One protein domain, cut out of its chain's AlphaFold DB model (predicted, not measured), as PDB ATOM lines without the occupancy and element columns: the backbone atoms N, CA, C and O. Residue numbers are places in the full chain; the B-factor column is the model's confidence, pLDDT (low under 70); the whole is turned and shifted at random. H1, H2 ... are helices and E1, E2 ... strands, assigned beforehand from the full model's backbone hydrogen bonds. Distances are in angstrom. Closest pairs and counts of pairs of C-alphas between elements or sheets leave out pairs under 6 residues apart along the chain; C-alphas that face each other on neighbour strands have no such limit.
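Overview. This is residues 9 to 115 of the 120 residues of an uncharacterized protein of Pseudomonas sp. GV034 (UniProt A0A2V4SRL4). A small antiparallel sheet of three strands has helix H2 packed slantwise over one face, and the long helix H1 folds against H2 with its last turns, while its first part, residues 9 to 21, sticks out as a free arm. The short helix H3, at the end of a long link, packs on both H1 and H2. The printed part has 107 residues with three named helices and three named strands, in the order H1 H2 E1 E2 E3 H3; the sheet's order is E1 - E2 - E3, and the class is mixed, helices and strands. The whole is compact, with a radius of gyration of the C-alphas of 14.9 A, yet elongated, spanning 55 by 32 by 19 A, the arm of H1 making much of the length.

Arrangement. The sheet is a meander, each strand the antiparallel neighbour of the one before, of E1, residues 62 to 69, E2, residues 73 to 80, and E3, residues 91 to 93. E1 and E2 form a hairpin, with N 65 and O 77 at 2.8 A and N 75 and O 68 at 2.9 A, within hydrogen-bond range. E2 and E3 form another, with N 74 and O 92 at 2.8 A. E1 bends by 51 degrees at residue 65. H2, residues 44 to 58, is on the sheet at a height of 8.0 A, over E2 and only just over E1, where 3 of its C-alphas fall; it runs slantwise to the strands, at 38 degrees to E2 on the local plane. The closest C-alphas of H2 and E1 are those of Lys 52 and Phe 64, 6.0 A apart. H1, residues 9 to 33, is not on the sheet; with residues 25 to 33 alone it touches H2, the closest C-alphas being those of Val 29 and Ala 53, 4.9 A apart. The two form a helical hairpin at a shallow tilt of 21 degrees, opposite ways. H3, residues 110 to 114, touches H1, with the C-alphas of His 30 and Leu 114 closest at 6.1 A, and H2, with those of Ile 50 and Pro 110 closest at 6.7 A. Every O i to N i+4 pair is within hydrogen-bond range in H2, against 19 of 21 in H1 and 0 of 1 in H3, where 2 of 2 O i to N i+3 pairs are.

Along the chain. E1 is 21.2 A long and E2 20.5 A; E3 is 6.5 A. H1 is 37.8 A long, from C-alpha 9 at (135.194, -19.232, 95.727); H2 is 20.7 A. H3 is 8.5 A and ends with C-alpha 114 at (101.458, -16.352, 96.863).

Size, cuts and confidence. The C-alphas farthest apart are those of Ala 9 and Gly 71, at 55.3 A. The printed part has no cut; the link from E3 to H3 is long, and its residues 99 to 100 pair antiparallel with residues 91 to 92 of E3. Residues 9 to 18 are under 70 in pLDDT; the mean of the printed part is 89.8.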
ATOM      1  N   ALA A   9     135.998 -18.668  94.633       52.00
ATOM      2  CA  ALA A   9     135.194 -19.232  95.727       52.00
ATOM      3  C   ALA A   9     134.237 -18.217  96.390       52.00
ATOM      4  O   ALA A   9     133.224 -18.615  96.954       52.00
ATOM      5  N   ALA A  10     134.517 -16.911  96.304       51.53
ATOM      6  CA  ALA A  10     133.699 -15.879  96.951       51.53
ATOM      7  C   ALA A  10     132.370 -15.599  96.219       51.53
ATOM      8  O   ALA A  10     131.379 -15.264  96.859       51.53
ATOM      9  N   GLY A  11     132.320 -15.784  94.893       50.44
ATOM     10  CA  GLY A  11     131.101 -15.555  94.107       50.44
ATOM     11  C   GLY A  11     130.025 -16.626  94.315       50.44
ATOM     12  O   GLY A  11     128.842 -16.303  94.347       50.44
ATOM     13  N   LEU A  12     130.422 -17.890  94.513       53.53
ATOM     14  CA  LEU A  12     129.477 -19.004  94.661       53.53
ATOM     15  C   LEU A  12     128.749 -18.986  96.019       53.53
ATOM     16  O   LEU A  12     127.583 -19.357  96.093       53.53
ATOM     17  N   ILE A  13     129.420 -18.526  97.082       61.25
ATOM     18  CA  ILE A  13     128.850 -18.471  98.438       61.25
ATOM     19  C   ILE A  13     127.815 -17.339  98.552       61.25
ATOM     20  O   ILE A  13     126.746 -17.549  99.117       61.25
ATOM     21  N   ALA A  14     128.079 -16.169  97.959       60.44
ATOM     22  CA  ALA A  14     127.153 -15.033  97.996       60.44
ATOM     23  C   ALA A  14     125.831 -15.306  97.249       60.44
ATOM     24  O   ALA A  14     124.769 -14.883  97.699       60.44
ATOM     25  N   LEU A  15     125.883 -16.059  96.143       62.00
ATOM     26  CA  LEU A  15     124.692 -16.467  95.388       62.00
ATOM     27  C   LEU A  15     123.789 -17.412  96.197       62.00
ATOM     28  O   LEU A  15     122.572 -17.275  96.151       62.00
ATOM     29  N   MET A  16     124.367 -18.337  96.972       66.50
ATOM     30  CA  MET A  16     123.585 -19.259  97.806       66.50
ATOM     31  C   MET A  16     122.863 -18.539  98.952       66.50
ATOM     32  O   MET A  16     121.712 -18.856  99.237       66.50
ATOM     33  N   SER A  17     123.501 -17.545  99.581       68.81
ATOM     34  CA  SER A  17     122.879 -16.777 100.667       68.81
ATOM     35  C   SER A  17     121.677 -15.950 100.202       68.81
ATOM     36  O   SER A  17     120.679 -15.888 100.913       68.81
ATOM     37  N   ALA A  18     121.743 -15.356  99.007       69.31
ATOM     38  CA  ALA A  18     120.624 -14.597  98.447       69.31
ATOM     39  C   ALA A  18     119.429 -15.500  98.088       69.31
ATOM     40  O   ALA A  18     118.287 -15.146  98.361       69.31
ATOM     41  N   VAL A  19     119.693 -16.689  97.531       73.81
ATOM     42  CA  VAL A  19     118.639 -17.663  97.193       73.81
ATOM     43  C   VAL A  19     117.937 -18.181  98.449       73.81
ATOM     44  O   VAL A  19     116.716 -18.290  98.453       73.81
ATOM     45  N   GLN A  20     118.686 -18.465  99.521       80.25
ATOM     46  CA  GLN A  20     118.084 -18.915 100.778       80.25
ATOM     47  C   GLN A  20     117.195 -17.831 101.396       80.25
ATOM     48  O   GLN A  20     116.072 -18.126 101.786       80.25
ATOM     49  N   ALA A  21     117.658 -16.576 101.429       79.38
ATOM     50  CA  ALA A  21     116.865 -15.466 101.956       79.38
ATOM     51  C   ALA A  21     115.554 -15.260 101.174       79.38
ATOM     52  O   ALA A  21     114.502 -15.070 101.778       79.38
ATOM     53  N   ALA A  22     115.595 -15.360  99.841       80.62
ATOM     54  CA  ALA A  22     114.393 -15.275  99.012       80.62
ATOM     55  C   ALA A  22     113.402 -16.420  99.301       80.62
ATOM     56  O   ALA A  22     112.203 -16.178  99.425       80.62
ATOM     57  N   ALA A  23     113.898 -17.650  99.472       81.31
ATOM     58  CA  ALA A  23     113.065 -18.804  99.814       81.31
ATOM     59  C   ALA A  23     112.435 -18.689 101.216       81.31
ATOM     60  O   ALA A  23     111.267 -19.029 101.402       81.31
ATOM     61  N   ASP A  24     113.182 -18.176 102.197       86.88
ATOM     62  CA  ASP A  24     112.677 -17.950 103.555       86.88
ATOM     63  C   ASP A  24     111.592 -16.853 103.571       86.88
ATOM     64  O   ASP A  24     110.582 -16.974 104.276       86.88
ATOM     65  N   ASN A  25     111.764 -15.806 102.754       89.06
ATOM     66  CA  ASN A  25     110.771 -14.747 102.573       89.06
ATOM     67  C   ASN A  25     109.479 -15.292 101.953       89.06
ATOM     68  O   ASN A  25     108.403 -15.037 102.493       89.06
ATOM     69  N   GLU A  26     109.569 -16.087 100.881       89.38
ATOM     70  CA  GLU A  26     108.399 -16.747 100.282       89.38
ATOM     71  C   GLU A  26     107.667 -17.631 101.294       89.38
ATOM     72  O   GLU A  26     106.453 -17.507 101.462       89.38
ATOM     73  N   ALA A  27     108.390 -18.486 102.024       90.81
ATOM     74  CA  ALA A  27     107.787 -19.355 103.030       90.81
ATOM     75  C   ALA A  27     107.055 -18.551 104.119       90.81
ATOM     76  O   ALA A  27     105.977 -18.943 104.574       90.81
ATOM     77  N   THR A  28     107.611 -17.402 104.507       93.19
ATOM     78  CA  THR A  28     106.992 -16.503 105.485       93.19
ATOM     79  C   THR A  28     105.733 -15.837 104.928       93.19
ATOM     80  O   THR A  28     104.718 -15.790 105.621       93.19
ATOM     81  N   VAL A  29     105.762 -15.367 103.675       93.38
ATOM     82  CA  VAL A  29     104.582 -14.815 102.986       93.38
ATOM     83  C   VAL A  29     103.470 -15.863 102.912       93.38
ATOM     84  O   VAL A  29     102.336 -15.578 103.297       93.38
ATOM     85  N   HIS A  30     103.803 -17.095 102.520       93.88
ATOM     86  CA  HIS A  30     102.862 -18.213 102.503       93.88
ATOM     87  C   HIS A  30     102.235 -18.471 103.874       93.88
ATOM     88  O   HIS A  30     101.021 -18.624 103.973       93.88
ATOM     89  N   ALA A  31     103.043 -18.494 104.935       95.69
ATOM     90  CA  ALA A  31     102.549 -18.730 106.288       95.69
ATOM     91  C   ALA A  31     101.619 -17.611 106.783       95.69
ATOM     92  O   ALA A  31     100.621 -17.895 107.439       95.69
ATOM     93  N   LEU A  32     101.918 -16.347 106.464       95.62
ATOM     94  CA  LEU A  32     101.087 -15.207 106.869       95.62
ATOM     95  C   LEU A  32      99.726 -15.207 106.169       95.62
ATOM     96  O   LEU A  32      98.716 -14.881 106.790       95.62
ATOM     97  N   LEU A  33      99.697 -15.566 104.886       96.19
ATOM     98  CA  LEU A  33      98.484 -15.514 104.072       96.19
ATOM     99  C   LEU A  33      97.658 -16.810 104.105       96.19
ATOM    100  O   LEU A  33      96.554 -16.823 103.571       96.19
ATOM    101  N   ALA A  34      98.152 -17.879 104.740       94.12
ATOM    102  CA  ALA A  34      97.492 -19.189 104.762       94.12
ATOM    103  C   ALA A  34      96.060 -19.157 105.327       94.12
ATOM    104  O   ALA A  34      95.196 -19.878 104.834       94.12
ATOM    105  N   ASP A  35      95.821 -18.308 106.329       89.94
ATOM    106  CA  ASP A  35      94.538 -18.199 107.033       89.94
ATOM    107  C   ASP A  35      93.737 -16.947 106.634       89.94
ATOM    108  O   ASP A  35      92.748 -16.619 107.284       89.94
ATOM    109  N   VAL A  36      94.164 -16.216 105.597       93.00
ATOM    110  CA  VAL A  36      93.447 -15.022 105.128       93.00
ATOM    111  C   VAL A  36      92.261 -15.443 104.266       93.00
ATOM    112  O   VAL A  36      92.431 -16.028 103.195       93.00
ATOM    113  N   THR A  37      91.053 -15.097 104.704       92.56
ATOM    114  CA  THR A  37      89.812 -15.370 103.982       92.56
ATOM    115  C   THR A  37      89.077 -14.070 103.690       92.56
ATOM    116  O   THR A  37      88.664 -13.366 104.591       92.56
ATOM    117  N   LEU A  38      88.871 -13.748 102.412       91.75
ATOM    118  CA  LEU A  38      88.257 -12.470 102.015       91.75
ATOM    119  C   LEU A  38      86.719 -12.527 101.921       91.75
ATOM    120  O   LEU A  38      86.082 -11.553 101.528       91.75
ATOM    121  N   ALA A  39      86.110 -13.681 102.209       91.31
ATOM    122  CA  ALA A  39      84.698 -13.943 101.925       91.31
ATOM    123  C   ALA A  39      83.729 -13.200 102.862       91.31
ATOM    124  O   ALA A  39      82.603 -12.898 102.464       91.31
ATOM    125  N   ASP A  40      84.151 -12.910 104.089       91.94
ATOM    126  CA  ASP A  40      83.388 -12.216 105.131       91.94
ATOM    127  C   ASP A  40      83.952 -10.820 105.452       91.94
ATOM    128  O   ASP A  40      83.564 -10.185 106.436       91.94
ATOM    129  N   GLY A  41      84.800 -10.306 104.560       94.81
ATOM    130  CA  GLY A  41      85.608  -9.117 104.789       94.81
ATOM    131  C   GLY A  41      86.942  -9.469 105.442       94.81
ATOM    132  O   GLY A  41      87.314 -10.625 105.547       94.81
ATOM    133  N   VAL A  42      87.690  -8.449 105.843       97.69
ATOM    134  CA  VAL A  42      89.045  -8.580 106.376       97.69
ATOM    135  C   VAL A  42      89.046  -8.136 107.825       97.69
ATOM    136  O   VAL A  42      88.836  -6.957 108.136       97.69
ATOM    137  N   SER A  43      89.314  -9.074 108.725       97.62
ATOM    138  CA  SER A  43      89.536  -8.797 110.139       97.62
ATOM    139  C   SER A  43      90.841  -8.025 110.366       97.62
ATOM    140  O   SER A  43      91.719  -7.949 109.505       97.62
ATOM    141  N   GLN A  44      91.013  -7.460 111.562       97.31
ATOM    142  CA  GLN A  44      92.251  -6.750 111.895       97.31
ATOM    143  C   GLN A  44      93.476  -7.675 111.842       97.31
ATOM    144  O   GLN A  44      94.548  -7.246 111.421       97.31
ATOM    145  N   LEU A  45      93.326  -8.938 112.259       96.94
ATOM    146  CA  LEU A  45      94.411  -9.920 112.229       96.94
ATOM    147  C   LEU A  45      94.822 -10.247 110.789       96.94
ATOM    148  O   LEU A  45      96.008 -10.228 110.470       96.94
ATOM    149  N   GLU A  46      93.854 -10.476 109.905       97.88
ATOM    150  CA  GLU A  46      94.127 -10.712 108.486       97.88
ATOM    151  C   GLU A  46      94.781  -9.493 107.839       97.88
ATOM    152  O   GLU A  46      95.769  -9.640 107.129       97.88
ATOM    153  N   ALA A  47      94.324  -8.279 108.158       97.94
ATOM    154  CA  ALA A  47      94.959  -7.052 107.681       97.94
ATOM    155  C   ALA A  47      96.414  -6.916 108.154       97.94
ATOM    156  O   ALA A  47      97.272  -6.482 107.387       97.94
ATOM    157  N   GLN A  48      96.723  -7.312 109.394       97.81
ATOM    158  CA  GLN A  48      98.103  -7.345 109.887       97.81
ATOM    159  C   GLN A  48      98.952  -8.359 109.120       97.81
ATOM    160  O   GLN A  48     100.103  -8.068 108.795       97.81
ATOM    161  N   ASN A  49      98.402  -9.537 108.831       97.50
ATOM    162  CA  ASN A  49      99.104 -10.566 108.076       97.50
ATOM    163  C   ASN A  49      99.343 -10.141 106.623       97.50
ATOM    164  O   ASN A  49     100.469 -10.258 106.144       97.50
ATOM    165  N   ILE A  50      98.330  -9.565 105.968       97.69
ATOM    166  CA  ILE A  50      98.433  -8.984 104.624       97.69
ATOM    167  C   ILE A  50      99.510  -7.895 104.598       97.69
ATOM    168  O   ILE A  50     100.390  -7.925 103.741       97.69
ATOM    169  N   ALA A  51      99.493  -6.959 105.553       97.06
ATOM    170  CA  ALA A  51     100.481  -5.887 105.608       97.06
ATOM    171  C   ALA A  51     101.904  -6.429 105.809       97.06
ATOM    172  O   ALA A  51     102.814  -6.052 105.079       97.06
ATOM    173  N   LYS A  52     102.119  -7.354 106.750       95.56
ATOM    174  CA  LYS A  52     103.440  -7.973 106.956       95.56
ATOM    175  C   LYS A  52     103.925  -8.709 105.708       95.56
ATOM    176  O   LYS A  52     105.077  -8.529 105.321       95.56
ATOM    177  N   ALA A  53     103.048  -9.492 105.078       95.75
ATOM    178  CA  ALA A  53     103.354 -10.194 103.838       95.75
ATOM    179  C   ALA A  53     103.767  -9.204 102.746       95.75
ATOM    180  O   ALA A  53     104.797  -9.399 102.111       95.75
ATOM    181  N   TYR A  54     103.045  -8.089 102.612       95.69
ATOM    182  CA  TYR A  54     103.375  -7.032 101.661       95.69
ATOM    183  C   TYR A  54     104.776  -6.457 101.873       95.69
ATOM    184  O   TYR A  54     105.527  -6.316 100.911       95.69
ATOM    185  N   PHE A  55     105.148  -6.131 103.115       93.75
ATOM    186  CA  PHE A  55     106.481  -5.589 103.391       93.75
ATOM    187  C   PHE A  55     107.582  -6.594 103.047       93.75
ATOM    188  O   PHE A  55     108.554  -6.222 102.404       93.75
ATOM    189  N   ILE A  56     107.409  -7.866 103.407       92.31
ATOM    190  CA  ILE A  56     108.378  -8.921 103.074       92.31
ATOM    191  C   ILE A  56     108.473  -9.117 101.555       92.31
ATOM    192  O   ILE A  56     109.561  -9.316 101.024       92.31
ATOM    193  N   HIS A  57     107.338  -9.058 100.860       91.31
ATOM    194  CA  HIS A  57     107.249  -9.353  99.434       91.31
ATOM    195  C   HIS A  57     107.739  -8.209  98.539       91.31
ATOM    196  O   HIS A  57     108.355  -8.459  97.506       91.31
ATOM    197  N   ASN A  58     107.460  -6.958  98.914       90.19
ATOM    198  CA  ASN A  58     107.642  -5.790  98.046       90.19
ATOM    199  C   ASN A  58     108.618  -4.746  98.595       90.19
ATOM    200  O   ASN A  58     109.056  -3.871  97.850       90.19
ATOM    201  N   VAL A  59     108.927  -4.778  99.892       85.31
ATOM    202  CA  VAL A  59     109.587  -3.662 100.575       85.31
ATOM    203  C   VAL A  59     110.893  -4.129 101.212       85.31
ATOM    204  O   VAL A  59     110.960  -4.418 102.401       85.31
ATOM    205  N   GLY A  60     111.977  -4.125 100.432       79.12
ATOM    206  CA  GLY A  60     113.295  -4.556 100.918       79.12
ATOM    207  C   GLY A  60     113.888  -3.691 102.043       79.12
ATOM    208  O   GLY A  60     114.675  -4.168 102.859       79.12
ATOM    209  N   CYS A  61     113.511  -2.409 102.130       82.38
ATOM    210  CA  CYS A  61     113.948  -1.498 103.193       82.38
ATOM    211  C   CYS A  61     112.753  -0.738 103.776       82.38
ATOM    212  O   CYS A  61     112.473   0.405 103.416       82.38
ATOM    213  N   GLY A  62     112.028  -1.397 104.671       86.31
ATOM    214  CA  GLY A  62     110.906  -0.824 105.403       86.31
ATOM    215  C   GLY A  62     110.421  -1.780 106.483       86.31
ATOM    216  O   GLY A  62     110.858  -2.928 106.553       86.31
ATOM    217  N   ALA A  63     109.530  -1.303 107.343       89.19
ATOM    218  CA  ALA A  63     108.944  -2.123 108.391       89.19
ATOM    219  C   ALA A  63     107.478  -1.769 108.622       89.19
ATOM    220  O   ALA A  63     107.109  -0.598 108.741       89.19
ATOM    221  N   PHE A  64     106.664  -2.813 108.733       93.62
ATOM    222  CA  PHE A  64     105.326  -2.739 109.297       93.62
ATOM    223  C   PHE A  64     105.407  -2.489 110.811       93.62
ATOM    224  O   PHE A  64     106.159  -3.176 111.503       93.62
ATOM    225  N   ASN A  65     104.586  -1.571 111.324       93.56
ATOM    226  CA  ASN A  65     104.461  -1.297 112.756       93.56
ATOM    227  C   ASN A  65     103.106  -1.773 113.298       93.56
ATOM    228  O   ASN A  65     103.062  -2.619 114.190       93.56
ATOM    229  N   GLU A  66     102.001  -1.239 112.770       95.75
ATOM    230  CA  GLU A  66     100.652  -1.538 113.265       95.75
ATOM    231  C   GLU A  66      99.551  -1.331 112.212       95.75
ATOM    232  O   GLU A  66      99.762  -0.732 111.158       95.75
ATOM    233  N   ILE A  67      98.352  -1.836 112.520       96.94
ATOM    234  CA  ILE A  67      97.118  -1.592 111.763       96.94
ATOM    235  C   ILE A  67      96.144  -0.828 112.648       96.94
ATOM    236  O   ILE A  67      95.836  -1.273 113.757       96.94
ATOM    237  N   THR A  68      95.596   0.258 112.113       97.62
ATOM    238  CA  THR A  68      94.568   1.071 112.772       97.62
ATOM    239  C   THR A  68      93.271   1.086 111.967       97.62
ATOM    240  O   THR A  68      93.272   0.881 110.753       97.62
ATOM    241  N   ASP A  69      92.147   1.287 112.652       97.56
ATOM    242  CA  ASP A  69      90.835   1.393 112.017       97.56
ATOM    243  C   ASP A  69      90.652   2.784 111.380       97.56
ATOM    244  O   ASP A  69      90.686   3.795 112.081       97.56
ATOM    245  N   GLY A  70      90.454   2.831 110.059       96.88
ATOM    246  CA  GLY A  70      90.170   4.043 109.284       96.88
ATOM    247  C   GLY A  70      88.742   4.121 108.737       96.88
ATOM    248  O   GLY A  70      88.505   4.830 107.761       96.88
ATOM    249  N   GLY A  71      87.790   3.373 109.302       97.19
ATOM    250  CA  GLY A  71      86.420   3.268 108.800       97.19
ATOM    251  C   GLY A  71      86.274   2.119 107.804       97.19
ATOM    252  O   GLY A  71      86.284   0.955 108.202       97.19
ATOM    253  N   GLU A  72      86.135   2.432 106.516       97.75
ATOM    254  CA  GLU A  72      86.001   1.432 105.436       97.75
ATOM    255  C   GLU A  72      87.311   0.684 105.138       97.75
ATOM    256  O   GLU A  72      87.311  -0.360 104.486       97.75
ATOM    257  N   ASN A  73      88.434   1.205 105.636       98.50
ATOM    258  CA  ASN A  73      89.761   0.655 105.407       98.50
ATOM    259  C   ASN A  73      90.501   0.428 106.729       98.50
ATOM    260  O   ASN A  73      90.306   1.141 107.714       98.50
ATOM    261  N   TRP A  74      91.397  -0.547 106.717       98.50
ATOM    262  CA  TRP A  74      92.517  -0.640 107.638       98.50
ATOM    263  C   TRP A  74      93.631   0.288 107.159       98.50
ATOM    264  O   TRP A  74      93.994   0.264 105.985       98.50
ATOM    265  N   VAL A  75      94.176   1.100 108.059       98.25
ATOM    266  CA  VAL A  75      95.317   1.972 107.768       98.25
ATOM    267  C   VAL A  75      96.582   1.293 108.268       98.25
ATOM    268  O   VAL A  75      96.702   0.992 109.461       98.25
ATOM    269  N   VAL A  76      97.516   1.059 107.348       97.81
ATOM    270  CA  VAL A  76      98.808   0.438 107.629       97.81
ATOM    271  C   VAL A  76      99.791   1.509 108.067       97.81
ATOM    272  O   VAL A  76     100.093   2.439 107.324       97.81
ATOM    273  N   GLN A  77     100.303   1.362 109.284       95.88
ATOM    274  CA  GLN A  77     101.355   2.208 109.822       95.88
ATOM    275  C   GLN A  77     102.683   1.469 109.704       95.88
ATOM    276  O   GLN A  77     102.822   0.322 110.134       95.88
ATOM    277  N   GLY A  78     103.676   2.141 109.144       92.38
ATOM    278  CA  GLY A  78     105.013   1.600 108.969       92.38
ATOM    279  C   GLY A  78     106.014   2.697 108.640       92.38
ATOM    280  O   GLY A  78     105.648   3.866 108.507       92.38
ATOM    281  N   GLY A  79     107.274   2.301 108.504       91.31
ATOM    282  CA  GLY A  79     108.352   3.164 108.033       91.31
ATOM    283  C   GLY A  79     108.953   2.637 106.735       91.31
ATOM    284  O   GLY A  79     109.041   1.422 106.547       91.31
ATOM    285  N   PHE A  80     109.397   3.536 105.859       88.62
ATOM    286  CA  PHE A  80     110.113   3.189 104.633       88.62
ATOM    287  C   PHE A  80     111.483   3.872 104.553       88.62
ATOM    288  O   PHE A  80     111.675   5.001 105.010       88.62
ATOM    289  N   GLY A  81     112.441   3.171 103.949       85.62
ATOM    290  CA  GLY A  81     113.799   3.639 103.728       85.62
ATOM    291  C   GLY A  81     114.663   3.666 104.989       85.62
ATOM    292  O   GLY A  81     114.237   3.346 106.098       85.62
ATOM    293  N   TYR A  82     115.913   4.091 104.808       78.06
ATOM    294  CA  TYR A  82     116.922   4.119 105.872       78.06
ATOM    295  C   TYR A  82     116.532   5.014 107.062       78.06
ATOM    296  O   TYR A  82     116.883   4.720 108.202       78.06
ATOM    297  N   SER A  83     115.784   6.088 106.799       82.81
ATOM    298  CA  SER A  83     115.313   7.033 107.819       82.81
ATOM    299  C   SER A  83     114.010   6.600 108.504       82.81
ATOM    300  O   SER A  83     113.532   7.331 109.369       82.81
ATOM    301  N   ALA A  84     113.435   5.449 108.123       86.50
ATOM    302  CA  ALA A  84     112.132   4.970 108.586       86.50
ATOM    303  C   ALA A  84     111.037   6.048 108.478       86.50
ATOM    304  O   ALA A  84     110.283   6.285 109.424       86.50
ATOM    305  N   GLU A  85     110.972   6.726 107.327       90.44
ATOM    306  CA  GLU A  85     109.982   7.778 107.106       90.44
ATOM    307  C   GLU A  85     108.569   7.189 107.210       90.44
ATOM    308  O   GLU A  85     108.314   6.142 106.603       90.44
ATOM    309  N   PRO A  86     107.652   7.820 107.971       92.69
ATOM    310  CA  PRO A  86     106.294   7.319 108.117       92.69
ATOM    311  C   PRO A  86     105.595   7.187 106.768       92.69
ATOM    312  O   PRO A  86     105.581   8.115 105.959       92.69
ATOM    313  N   ILE A  87     104.970   6.037 106.550       92.50
ATOM    314  CA  ILE A  87     104.210   5.777 105.333       92.50
ATOM    315  C   ILE A  87     102.815   6.381 105.481       92.50
ATOM    316  O   ILE A  87     102.094   6.083 106.430       92.50
ATOM    317  N   VAL A  88     102.416   7.212 104.520       92.06
ATOM    318  CA  VAL A  88     101.101   7.863 104.505       92.06
ATOM    319  C   VAL A  88     100.318   7.395 103.288       92.06
ATOM    320  O   VAL A  88     100.775   7.551 102.161       92.06
ATOM    321  N   GLY A  89      99.118   6.857 103.515       91.50
ATOM    322  CA  GLY A  89      98.215   6.419 102.446       91.50
ATOM    323  C   GLY A  89      98.273   4.928 102.117       91.50
ATOM    324  O   GLY A  89      97.629   4.510 101.162       91.50
ATOM    325  N   PHE A  90      98.988   4.120 102.904       97.25
ATOM    326  CA  PHE A  90      98.907   2.665 102.794       97.25
ATOM    327  C   PHE A  90      97.632   2.174 103.493       97.25
ATOM    328  O   PHE A  90      97.489   2.283 104.715       97.25
ATOM    329  N   VAL A  91      96.691   1.648 102.708       98.44
ATOM    330  CA  VAL A  91      95.398   1.156 103.185       98.44
ATOM    331  C   VAL A  91      95.053  -0.233 102.643       98.44
ATOM    332  O   VAL A  91      95.473  -0.610 101.552       98.44
ATOM    333  N   ILE A  92      94.255  -0.978 103.412       98.50
ATOM    334  CA  ILE A  92      93.654  -2.260 103.023       98.50
ATOM    335  C   ILE A  92      92.141  -2.141 103.191       98.50
ATOM    336  O   ILE A  92      91.650  -1.829 104.276       98.50
ATOM    337  N   ASN A  93      91.382  -2.393 102.133       98.44
ATOM    338  CA  ASN A  93      89.931  -2.305 102.171       98.44
ATOM    339  C   ASN A  93      89.316  -3.435 103.012       98.44
ATOM    340  O   ASN A  93      89.610  -4.608 102.792       98.44
ATOM    341  N   LYS A  94      88.421  -3.098 103.950       98.31
ATOM    342  CA  LYS A  94      87.844  -4.088 104.876       98.31
ATOM    343  C   LYS A  94      86.882  -5.068 104.224       98.31
ATOM    344  O   LYS A  94      86.695  -6.149 104.758       98.31
ATOM    345  N   GLN A  95      86.243  -4.711 103.115       97.50
ATOM    346  CA  GLN A  95      85.304  -5.612 102.444       97.50
ATOM    347  C   GLN A  95      86.006  -6.569 101.488       97.50
ATOM    348  O   GLN A  95      85.564  -7.698 101.324       97.50
ATOM    349  N   THR A  96      87.058  -6.099 100.821       96.81
ATOM    350  CA  THR A  96      87.636  -6.789  99.659       96.81
ATOM    351  C   THR A  96      89.065  -7.265  99.878       96.81
ATOM    352  O   THR A  96      89.547  -8.084  99.108       96.81
ATOM    353  N   GLY A  97      89.768  -6.733 100.879       97.06
ATOM    354  CA  GLY A  97      91.206  -6.933 101.049       97.06
ATOM    355  C   GLY A  97      92.076  -6.205 100.027       97.06
ATOM    356  O   GLY A  97      93.297  -6.313 100.114       97.06
ATOM    357  N   ALA A  98      91.483  -5.439  99.104       97.81
ATOM    358  CA  ALA A  98      92.231  -4.649  98.137       97.81
ATOM    359  C   ALA A  98      93.201  -3.695  98.849       97.81
ATOM    360  O   ALA A  98      92.841  -3.024  99.819       97.81
ATOM    361  N   LEU A  99      94.430  -3.653  98.356       97.38
ATOM    362  CA  LEU A  99      95.560  -2.968  98.948       97.38
ATOM    363  C   LEU A  99      95.974  -1.803  98.056       97.38
ATOM    364  O   LEU A  99      96.231  -1.991  96.868       97.38
ATOM    365  N   THR A 100      96.077  -0.617  98.651       98.00
ATOM    366  CA  THR A 100      96.673   0.561  98.014       98.00
ATOM    367  C   THR A 100      97.908   0.974  98.792       98.00
ATOM    368  O   THR A 100      97.843   1.113 100.017       98.00
ATOM    369  N   SER A 101      99.029   1.167  98.103       95.50
ATOM    370  CA  SER A 101     100.322   1.430  98.726       95.50
ATOM    371  C   SER A 101     101.099   2.536  98.007       95.50
ATOM    372  O   SER A 101     101.247   2.511  96.790       95.50
ATOM    373  N   PRO A 102     101.683   3.493  98.747       94.12
ATOM    374  CA  PRO A 102     102.564   4.509  98.176       94.12
ATOM    375  C   PRO A 102     104.018   4.027  97.997       94.12
ATOM    376  O   PRO A 102     104.840   4.783  97.482       94.12
ATOM    377  N   ILE A 103     104.364   2.817  98.458       91.44
ATOM    378  CA  ILE A 103     105.749   2.301  98.511       91.44
ATOM    379  C   ILE A 103     105.954   1.003  97.715       91.44
ATOM    380  O   ILE A 103     106.944   0.303  97.913       91.44
ATOM    381  N   GLY A 104     105.025   0.668  96.824       91.00
ATOM    382  CA  GLY A 104     105.095  -0.523  95.983       91.00
ATOM    383  C   GLY A 104     103.822  -0.688  95.149       91.00
ATOM    384  O   GLY A 104     103.081   0.283  94.993       91.00
ATOM    385  N   PRO A 105     103.560  -1.884  94.595       94.06
ATOM    386  CA  PRO A 105     102.361  -2.128  93.803       94.06
ATOM    387  C   PRO A 105     101.085  -2.093  94.653       94.06
ATOM    388  O   PRO A 105     101.111  -2.379  95.854       94.06
ATOM    389  N   ASP A 106      99.972  -1.799  93.990       96.19
ATOM    390  CA  ASP A 106      98.623  -2.019  94.507       96.19
ATOM    391  C   ASP A 106      98.167  -3.444  94.167       96.19
ATOM    392  O   ASP A 106      98.527  -3.982  93.116       96.19
ATOM    393  N   TYR A 107      97.317  -4.031  95.010       96.12
ATOM    394  CA  TYR A 107      96.721  -5.344  94.757       96.12
ATOM    395  C   TYR A 107      95.203  -5.274  94.856       96.12
ATOM    396  O   TYR A 107      94.655  -4.863  95.873       96.12
ATOM    397  N   THR A 108      94.498  -5.745  93.831       96.69
ATOM    398  CA  THR A 108      93.046  -5.970  93.930       96.69
ATOM    399  C   THR A 108      92.712  -7.205  94.763       96.69
ATOM    400  O   THR A 108      91.624  -7.277  95.323       96.69
ATOM    401  N   ASP A 109      93.644  -8.158  94.836       95.38
ATOM    402  CA  ASP A 109      93.583  -9.364  95.660       95.38
ATOM    403  C   ASP A 109      94.971  -9.597  96.293       95.38
ATOM    404  O   ASP A 109      95.938  -9.830  95.559       95.38
ATOM    405  N   PRO A 110      95.111  -9.521  97.629       93.62
ATOM    406  CA  PRO A 110      96.396  -9.695  98.302       93.62
ATOM    407  C   PRO A 110      96.949 -11.124  98.201       93.62
ATOM    408  O   PRO A 110      98.152 -11.316  98.380       93.62
ATOM    409  N   LEU A 111      96.121 -12.132  97.896       94.88
ATOM    410  CA  LEU A 111      96.566 -13.525  97.778       94.88
ATOM    411  C   LEU A 111      97.410 -13.777  96.522       94.88
ATOM    412  O   LEU A 111      98.102 -14.790  96.442       94.88
ATOM    413  N   VAL A 112      97.434 -12.834  95.575       94.19
ATOM    414  CA  VAL A 112      98.323 -12.877  94.403       94.19
ATOM    415  C   VAL A 112      99.805 -12.942  94.806       94.19
ATOM    416  O   VAL A 112     100.588 -13.596  94.112       94.19
ATOM    417  N   MET A 113     100.177 -12.395  95.973       93.62
ATOM    418  CA  MET A 113     101.538 -12.482  96.535       93.62
ATOM    419  C   MET A 113     102.014 -13.926  96.802       93.62
ATOM    420  O   MET A 113     103.201 -14.139  97.024       93.62
ATOM    421  N   LEU A 114     101.117 -14.923  96.776       90.44
ATOM    422  CA  LEU A 114     101.458 -16.352  96.863       90.44
ATOM    423  C   LEU A 114     101.955 -16.947  95.539       90.44
ATOM    424  O   LEU A 114     102.402 -18.091  95.497       90.44
ATOM    425  N   THR A 115     101.772 -16.228  94.434       87.06
ATOM    426  CA  THR A 115     102.022 -16.744  93.079       87.06
ATOM    427  C   THR A 115     102.944 -15.862  92.253       87.06
ATOM    428  O   THR A 115     103.476 -16.319  91.241       87.06
TER     429      THR A 115